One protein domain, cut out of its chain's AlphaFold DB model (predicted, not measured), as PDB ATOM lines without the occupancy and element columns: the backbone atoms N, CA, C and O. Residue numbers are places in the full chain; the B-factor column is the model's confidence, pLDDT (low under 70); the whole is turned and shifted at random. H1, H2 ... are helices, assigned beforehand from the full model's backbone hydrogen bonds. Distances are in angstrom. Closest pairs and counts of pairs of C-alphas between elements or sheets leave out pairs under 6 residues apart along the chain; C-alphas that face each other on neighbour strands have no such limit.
ATOM      1  N   ASN A 149      37.649  39.092 -48.969       92.06
ATOM      2  CA  ASN A 149      36.389  38.660 -48.350       92.06
ATOM      3  C   ASN A 149      35.976  39.522 -47.144       92.06
ATOM      4  O   ASN A 149      34.948  39.245 -46.527       92.06
ATOM      5  N   ARG A 150      36.719  40.594 -46.835       91.31
ATOM      6  CA  ARG A 150      36.434  41.494 -45.706       91.31
ATOM      7  C   ARG A 150      35.025  42.082 -45.758       91.31
ATOM      8  O   ARG A 150      34.346  42.119 -44.740       91.31
ATOM      9  N   ILE A 151      34.572  42.517 -46.936       94.19
ATOM     10  CA  ILE A 151      33.240  43.126 -47.098       94.19
ATOM     11  C   ILE A 151      32.139  42.099 -46.815       94.19
ATOM     12  O   ILE A 151      31.193  42.401 -46.094       94.19
ATOM     13  N   LEU A 152      32.297  40.870 -47.314       94.25
ATOM     14  CA  LEU A 152      31.351  39.781 -47.058       94.25
ATOM     15  C   LEU A 152      31.310  39.409 -45.574       94.25
ATOM     16  O   LEU A 152      30.235  39.191 -45.028       94.25
ATOM     17  N   PHE A 153      32.466  39.388 -44.906       92.50
ATOM     18  CA  PHE A 153      32.540  39.141 -43.468       92.50
ATOM     19  C   PHE A 153      31.812  40.217 -42.651       92.50
ATOM     20  O   PHE A 153      31.058  39.896 -41.731       92.50
ATOM     21  N   ILE A 154      31.990  41.492 -43.012       93.00
ATOM     22  CA  ILE A 154      31.292  42.612 -42.367       93.00
ATOM     23  C   ILE A 154      29.783  42.511 -42.609       93.00
ATOM     24  O   ILE A 154      29.013  42.619 -41.658       93.00
ATOM     25  N   ALA A 155      29.360  42.248 -43.848       95.38
ATOM     26  CA  ALA A 155      27.950  42.080 -44.189       95.38
ATOM     27  C   ALA A 155      27.314  40.923 -43.404       95.38
ATOM     28  O   ALA A 155      26.261  41.104 -42.800       95.38
ATOM     29  N   LEU A 156      27.986  39.769 -43.327       94.06
ATOM     30  CA  LEU A 156      27.539  38.623 -42.534       94.06
ATOM     31  C   LEU A 156      27.386  38.985 -41.051       94.06
ATOM     32  O   LEU A 156      26.364  38.682 -40.442       94.06
ATOM     33  N   THR A 157      28.392  39.647 -40.477       91.94
ATOM     34  CA  THR A 157      28.381  40.053 -39.065       91.94
ATOM     35  C   THR A 157      27.238  41.029 -38.784       91.94
ATOM     36  O   THR A 157      26.532  40.893 -37.786       91.94
ATOM     37  N   PHE A 158      27.005  41.977 -39.692       94.75
ATOM     38  CA  PHE A 158      25.903  42.927 -39.593       94.75
ATOM     39  C   PHE A 158      24.539  42.232 -39.693       94.75
ATOM     40  O   PHE A 158      23.678  42.449 -38.843       94.75
ATOM     41  N   SER A 159      24.346  41.341 -40.671       94.94
ATOM     42  CA  SER A 159      23.111  40.561 -40.806       94.94
ATOM     43  C   SER A 159      22.830  39.710 -39.567       94.94
ATOM     44  O   SER A 159      21.703  39.712 -39.081       94.94
ATOM     45  N   LEU A 160      23.846  39.052 -38.998       93.19
ATOM     46  CA  LEU A 160      23.709  38.291 -37.751       93.19
ATOM     47  C   LEU A 160      23.283  39.174 -36.573       93.19
ATOM     48  O   LEU A 160      22.440  38.759 -35.781       93.19
ATOM     49  N   ALA A 161      23.814  40.394 -36.466       92.88
ATOM     50  CA  ALA A 161      23.413  41.335 -35.422       92.88
ATOM     51  C   ALA A 161      21.948  41.787 -35.582       92.88
ATOM     52  O   ALA A 161      21.197  41.846 -34.604       92.88
ATOM     53  N   VAL A 162      21.509  42.058 -36.815       96.31
ATOM     54  CA  VAL A 162      20.121  42.451 -37.111       96.31
ATOM     55  C   VAL A 162      19.150  41.299 -36.835       96.31
ATOM     56  O   VAL A 162      18.150  41.488 -36.150       96.31
ATOM     57  N   THR A 163      19.451  40.086 -37.302       94.38
ATOM     58  CA  THR A 163      18.613  38.908 -37.031       94.38
ATOM     59  C   THR A 163      18.611  38.535 -35.547       94.38
ATOM     60  O   THR A 163      17.563  38.220 -34.993       94.38
ATOM     61  N   GLY A 164      19.756  38.604 -34.863       92.62
ATOM     62  CA  GLY A 164      19.830  38.333 -33.426       92.62
ATOM     63  C   GLY A 164      19.004  39.321 -32.601       92.62
ATOM     64  O   GLY A 164      18.251  38.914 -31.718       92.62
ATOM     65  N   SER A 165      19.088  40.615 -32.919       92.19
ATOM     66  CA  SER A 165      18.304  41.645 -32.228       92.19
ATOM     67  C   SER A 165      16.804  41.512 -32.490       92.19
ATOM     68  O   SER A 165      16.019  41.616 -31.545       92.19
ATOM     69  N   SER A 166      16.386  41.200 -33.720       95.12
ATOM     70  CA  SER A 166      14.967  40.990 -34.026       95.12
ATOM     71  C   SER A 166      14.386  39.780 -33.283       95.12
ATOM     72  O   SER A 166      13.293  39.884 -32.725       95.12
ATOM     73  N   LEU A 167      15.131  38.673 -33.172       95.06
ATOM     74  CA  LEU A 167      14.714  37.501 -32.392       95.06
ATOM     75  C   LEU A 167      14.560  37.818 -30.898       95.06
ATOM     76  O   LEU A 167      13.581  37.398 -30.284       95.06
ATOM     77  N   ILE A 168      15.486  38.590 -30.321       92.06
ATOM     78  CA  ILE A 168      15.406  39.012 -28.913       92.06
ATOM     79  C   ILE A 168      14.163  39.880 -28.677       92.06
ATOM     80  O   ILE A 168      13.452  39.678 -27.693       92.06
ATOM     81  N   ILE A 169      13.861  40.810 -29.588       92.88
ATOM     82  CA  ILE A 169      12.672  41.669 -29.498       92.88
ATOM     83  C   ILE A 169      11.385  40.834 -29.580       92.88
ATOM     84  O   ILE A 169      10.478  41.014 -28.767       92.88
ATOM     85  N   ILE A 170      11.304  39.888 -30.521       93.69
ATOM     86  CA  ILE A 170      10.139  38.999 -30.673       93.69
ATOM     87  C   ILE A 170       9.941  38.132 -29.425       93.69
ATOM     88  O   ILE A 170       8.809  37.978 -28.950       93.69
ATOM     89  N   LEU A 171      11.030  37.592 -28.872       91.62
ATOM     90  CA  LEU A 171      10.995  36.826 -27.631       91.62
ATOM     91  C   LEU A 171      10.488  37.695 -26.474       91.62
ATOM     92  O   LEU A 171       9.595  37.275 -25.744       91.62
ATOM     93  N   TYR A 172      10.991  38.924 -26.347       88.81
ATOM     94  CA  TYR A 172      10.552  39.867 -25.319       88.81
ATOM     95  C   TYR A 172       9.047  40.163 -25.411       88.81
ATOM     96  O   TYR A 172       8.335  40.036 -24.415       88.81
ATOM     97  N   ILE A 173       8.531  40.474 -26.607       91.81
ATOM     98  CA  ILE A 173       7.095  40.718 -26.828       91.81
ATOM     99  C   ILE A 173       6.261  39.472 -26.482       91.81
ATOM    100  O   ILE A 173       5.204  39.584 -25.859       91.81
ATOM    101  N   SER A 174       6.732  38.280 -26.853       89.94
ATOM    102  CA  SER A 174       6.055  37.012 -26.547       89.94
ATOM    103  C   SER A 174       5.991  36.727 -25.041       89.94
ATOM    104  O   SER A 174       4.955  36.292 -24.532       89.94
ATOM    105  N   LEU A 175       7.066  37.021 -24.304       88.62
ATOM    106  CA  LEU A 175       7.113  36.865 -22.847       88.62
ATOM    107  C   LEU A 175       6.155  37.829 -22.136       88.62
ATOM    108  O   LEU A 175       5.478  37.432 -21.189       88.62
ATOM    109  N   GLN A 176       6.027  39.064 -22.630       86.19
ATOM    110  CA  GLN A 176       5.067  40.031 -22.086       86.19
ATOM    111  C   GLN A 176       3.619  39.551 -22.261       86.19
ATOM    112  O   GLN A 176       2.826  39.614 -21.322       86.19
ATOM    113  N   LYS A 177       3.273  38.990 -23.430       88.94
ATOM    114  CA  LYS A 177       1.920  38.457 -23.692       88.94
ATOM    115  C   LYS A 177       1.530  37.303 -22.771       88.94
ATOM    116  O   LYS A 177       0.359  37.157 -22.439       88.94
ATOM    117  N   THR A 178       2.494  36.486 -22.364       87.88
ATOM    118  CA  THR A 178       2.252  35.328 -21.491       87.88
ATOM    119  C   THR A 178       2.220  35.694 -20.003       87.88
ATOM    120  O   THR A 178       2.037  34.805 -19.176       87.88
ATOM    121  N   ASN A 179       2.378  36.982 -19.642       81.88
ATOM    122  CA  ASN A 179       2.556  37.450 -18.257       81.88
ATOM    123  C   ASN A 179       3.656  36.673 -17.505       81.88
ATOM    124  O   ASN A 179       3.615  36.503 -16.282       81.88
ATOM    125  N   TYR A 180       4.657  36.179 -18.238       82.81
ATOM    126  CA  TYR A 180       5.716  35.371 -17.662       82.81
ATOM    127  C   TYR A 180       6.655  36.257 -16.836       82.81
ATOM    128  O   TYR A 180       7.350  37.126 -17.365       82.81
ATOM    129  N   LYS A 181       6.700  36.034 -15.518       81.69
ATOM    130  CA  LYS A 181       7.652  36.722 -14.639       81.69
ATOM    131  C   LYS A 181       9.058  36.182 -14.880       81.69
ATOM    132  O   LYS A 181       9.410  35.099 -14.419       81.69
ATOM    133  N   VAL A 182       9.870  36.968 -15.579       80.00
ATOM    134  CA  VAL A 182      11.281  36.654 -15.825       80.00
ATOM    135  C   VAL A 182      12.044  36.609 -14.500       80.00
ATOM    136  O   VAL A 182      12.045  37.566 -13.724       80.00
ATOM    137  N   ASN A 183      12.735  35.497 -14.249       85.19
ATOM    138  CA  ASN A 183      13.653  35.385 -13.125       85.19
ATOM    139  C   ASN A 183      14.995  36.044 -13.482       85.19
ATOM    140  O   ASN A 183      15.851  35.443 -14.133       85.19
ATOM    141  N   TRP A 184      15.190  37.279 -13.022       81.69
ATOM    142  CA  TRP A 184      16.391  38.078 -13.292       81.69
ATOM    143  C   TRP A 184      17.704  37.415 -12.854       81.69
ATOM    144  O   TRP A 184      18.735  37.649 -13.481       81.69
ATOM    145  N   ARG A 185      17.685  36.544 -11.832       85.25
ATOM    146  CA  ARG A 185      18.879  35.781 -11.425       85.25
ATOM    147  C   ARG A 185      19.284  34.767 -12.491       85.25
ATOM    148  O   ARG A 185      20.456  34.689 -12.840       85.25
ATOM    149  N   GLN A 186      18.322  34.023 -13.035       80.69
ATOM    150  CA  GLN A 186      18.592  33.067 -14.113       80.69
ATOM    151  C   GLN A 186      18.990  33.776 -15.410       80.69
ATOM    152  O   GLN A 186      19.915  33.331 -16.083       80.69
ATOM    153  N   PHE A 187      18.360  34.911 -15.725       82.88
ATOM    154  CA  PHE A 187      18.742  35.725 -16.880       82.88
ATOM    155  C   PHE A 187      20.175  36.269 -16.758       82.88
ATOM    156  O   PHE A 187      20.955  36.172 -17.703       82.88
ATOM    157  N   GLY A 188      20.559  36.764 -15.577       84.88
ATOM    158  CA  GLY A 188      21.930  37.198 -15.304       84.88
ATOM    159  C   GLY A 188      22.954  36.067 -15.450       84.88
ATOM    160  O   GLY A 188      23.994  36.264 -16.074       84.88
ATOM    161  N   LEU A 189      22.641  34.865 -14.949       86.69
ATOM    162  CA  LEU A 189      23.492  33.679 -15.125       86.69
ATOM    163  C   LEU A 189      23.615  33.260 -16.598       86.69
ATOM    164  O   LEU A 189      24.704  32.898 -17.037       86.69
ATOM    165  N   PHE A 190      22.534  33.360 -17.377       84.81
ATOM    166  CA  PHE A 190      22.550  33.092 -18.818       84.81
ATOM    167  C   PHE A 190      23.451  34.077 -19.577       84.81
ATOM    168  O   PHE A 190      24.280  33.660 -20.384       84.81
ATOM    169  N   LEU A 191      23.348  35.377 -19.284       84.56
ATOM    170  CA  LEU A 191      24.211  36.391 -19.896       84.56
ATOM    171  C   LEU A 191      25.683  36.223 -19.500       84.56
ATOM    172  O   LEU A 191      26.558  36.384 -20.349       84.56
ATOM    173  N   LEU A 192      25.964  35.864 -18.244       85.81
ATOM    174  CA  LEU A 192      27.320  35.555 -17.786       85.81
ATOM    175  C   LEU A 192      27.897  34.343 -18.535       85.81
ATOM    176  O   LEU A 192      29.035  34.395 -18.996       85.81
ATOM    177  N   ALA A 193      27.101  33.284 -18.717       83.62
ATOM    178  CA  ALA A 193      27.500  32.109 -19.487       83.62
ATOM    179  C   ALA A 193      27.787  32.454 -20.959       83.62
ATOM    180  O   ALA A 193      28.818  32.049 -21.493       83.62
ATOM    181  N   LEU A 194      26.933  33.264 -21.598       80.56
ATOM    182  CA  LEU A 194      27.182  33.757 -22.955       80.56
ATOM    183  C   LEU A 194      28.474  34.578 -23.031       80.56
ATOM    184  O   LEU A 194      29.284  34.364 -23.930       80.56
ATOM    185  N   ASN A 195      28.696  35.490 -22.084       81.00
ATOM    186  CA  ASN A 195      29.891  36.327 -22.056       81.00
ATOM    187  C   ASN A 195      31.175  35.487 -21.941       81.00
ATOM    188  O   ASN A 195      32.129  35.738 -22.673       81.00
ATOM    189  N   LEU A 196      31.172  34.448 -21.101       81.25
ATOM    190  CA  LEU A 196      32.286  33.503 -20.982       81.25
ATOM    191  C   LEU A 196      32.508  32.696 -22.273       81.25
ATOM    192  O   LEU A 196      33.656  32.505 -22.671       81.25
ATOM    193  N   CYS A 197      31.443  32.286 -22.971       71.38
ATOM    194  CA  CYS A 197      31.550  31.609 -24.270       71.38
ATOM    195  C   CYS A 197      32.157  32.512 -25.357       71.38
ATOM    196  O   CYS A 197      33.052  32.082 -26.085       71.38
ATOM    197  N   PHE A 198      31.713  33.770 -25.457       66.00
ATOM    198  CA  PHE A 198      32.214  34.704 -26.471       66.00
ATOM    199  C   PHE A 198      33.633  35.200 -26.157       66.00
ATOM    200  O   PHE A 198      34.497  35.169 -27.032       66.00
ATOM    201  N   ASN A 199      33.920  35.591 -24.912       65.81
ATOM    202  CA  ASN A 199      35.250  36.072 -24.521       65.81
ATOM    203  C   ASN A 199      36.288  34.946 -24.396       65.81
ATOM    204  O   ASN A 199      37.479  35.196 -24.566       65.81
ATOM    205  N   GLY A 200      35.860  33.700 -24.167       59.41
ATOM    206  CA  GLY A 200      36.740  32.529 -24.207       59.41
ATOM    207  C   GLY A 200      37.172  32.129 -25.625       59.41
ATOM    208  O   GLY A 200      38.279  31.619 -25.801       59.41
ATOM    209  N   GLY A 201      36.330  32.385 -26.635       54.47
ATOM    210  CA  GLY A 201      36.589  32.057 -28.045       54.47
ATOM    211  C   GLY A 201      37.268  33.167 -28.854       54.47
ATOM    212  O   GLY A 201      37.937  32.886 -29.844       54.47
TER     213      GLY A 201
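Overview. This is residues 149 to 201 of the 208 residues of the protein "Palmitoyltransferase" of Tetranychus urticae (UniProt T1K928). A long helix, H1, and a shorter one, H2, make the two unequal arms of a wide, flat U; the chain turns at the end of H1 and H2 folds back with an empty gap between the arms. The six residues 178 to 183 form the base of the U. The printed part has 53 residues with two named helices, H1 then H2, and no named strand; its class is all helix. The whole is only just loose, close to extended, with a radius of gyration of the C-alphas of 14.9 A, and spans 45 by 27 by 7 A.

Along the chain. Start at Asn 149, the one printed residue before H1. Find C-alpha 150 at (36.434, 41.494, -45.706); from there H1, residues 150 to 177, runs 41.0 A to C-alpha 177 at (1.920, 38.457, -23.692). After the link, H2, residues 184 to 201, begins at C-alpha 184 and runs 25.7 A to C-alpha 201 at (36.589, 32.057, -28.045).

Arrangement. Watch x along the two helices: the N-to-C direction of H1 has an x part of -0.79 and a z part of 0.61, that of H2 0.81 and -0.58. H1 and H2 are apart, with no C-alpha of the one within 8 A of the other. The link between them, six residues, is short. In the backbones of H1 and H2, every O i to N i+4 pair is within hydrogen-bond range.

Size, cuts and confidence. The two C-alphas farthest apart are those of Asn 149 and Asn 179, at 45.3 A, while the first and last printed C-alphas, 149 and 201, are 21.4 A apart. Residues 149 to 201 stand free: no C-alpha has another, 8 or more residues away along the chain, within 10 A. The printed part has no cut. The mean pLDDT of the printed part is 86.5; look at residues 198 to 201, in H2, for the four values under 70.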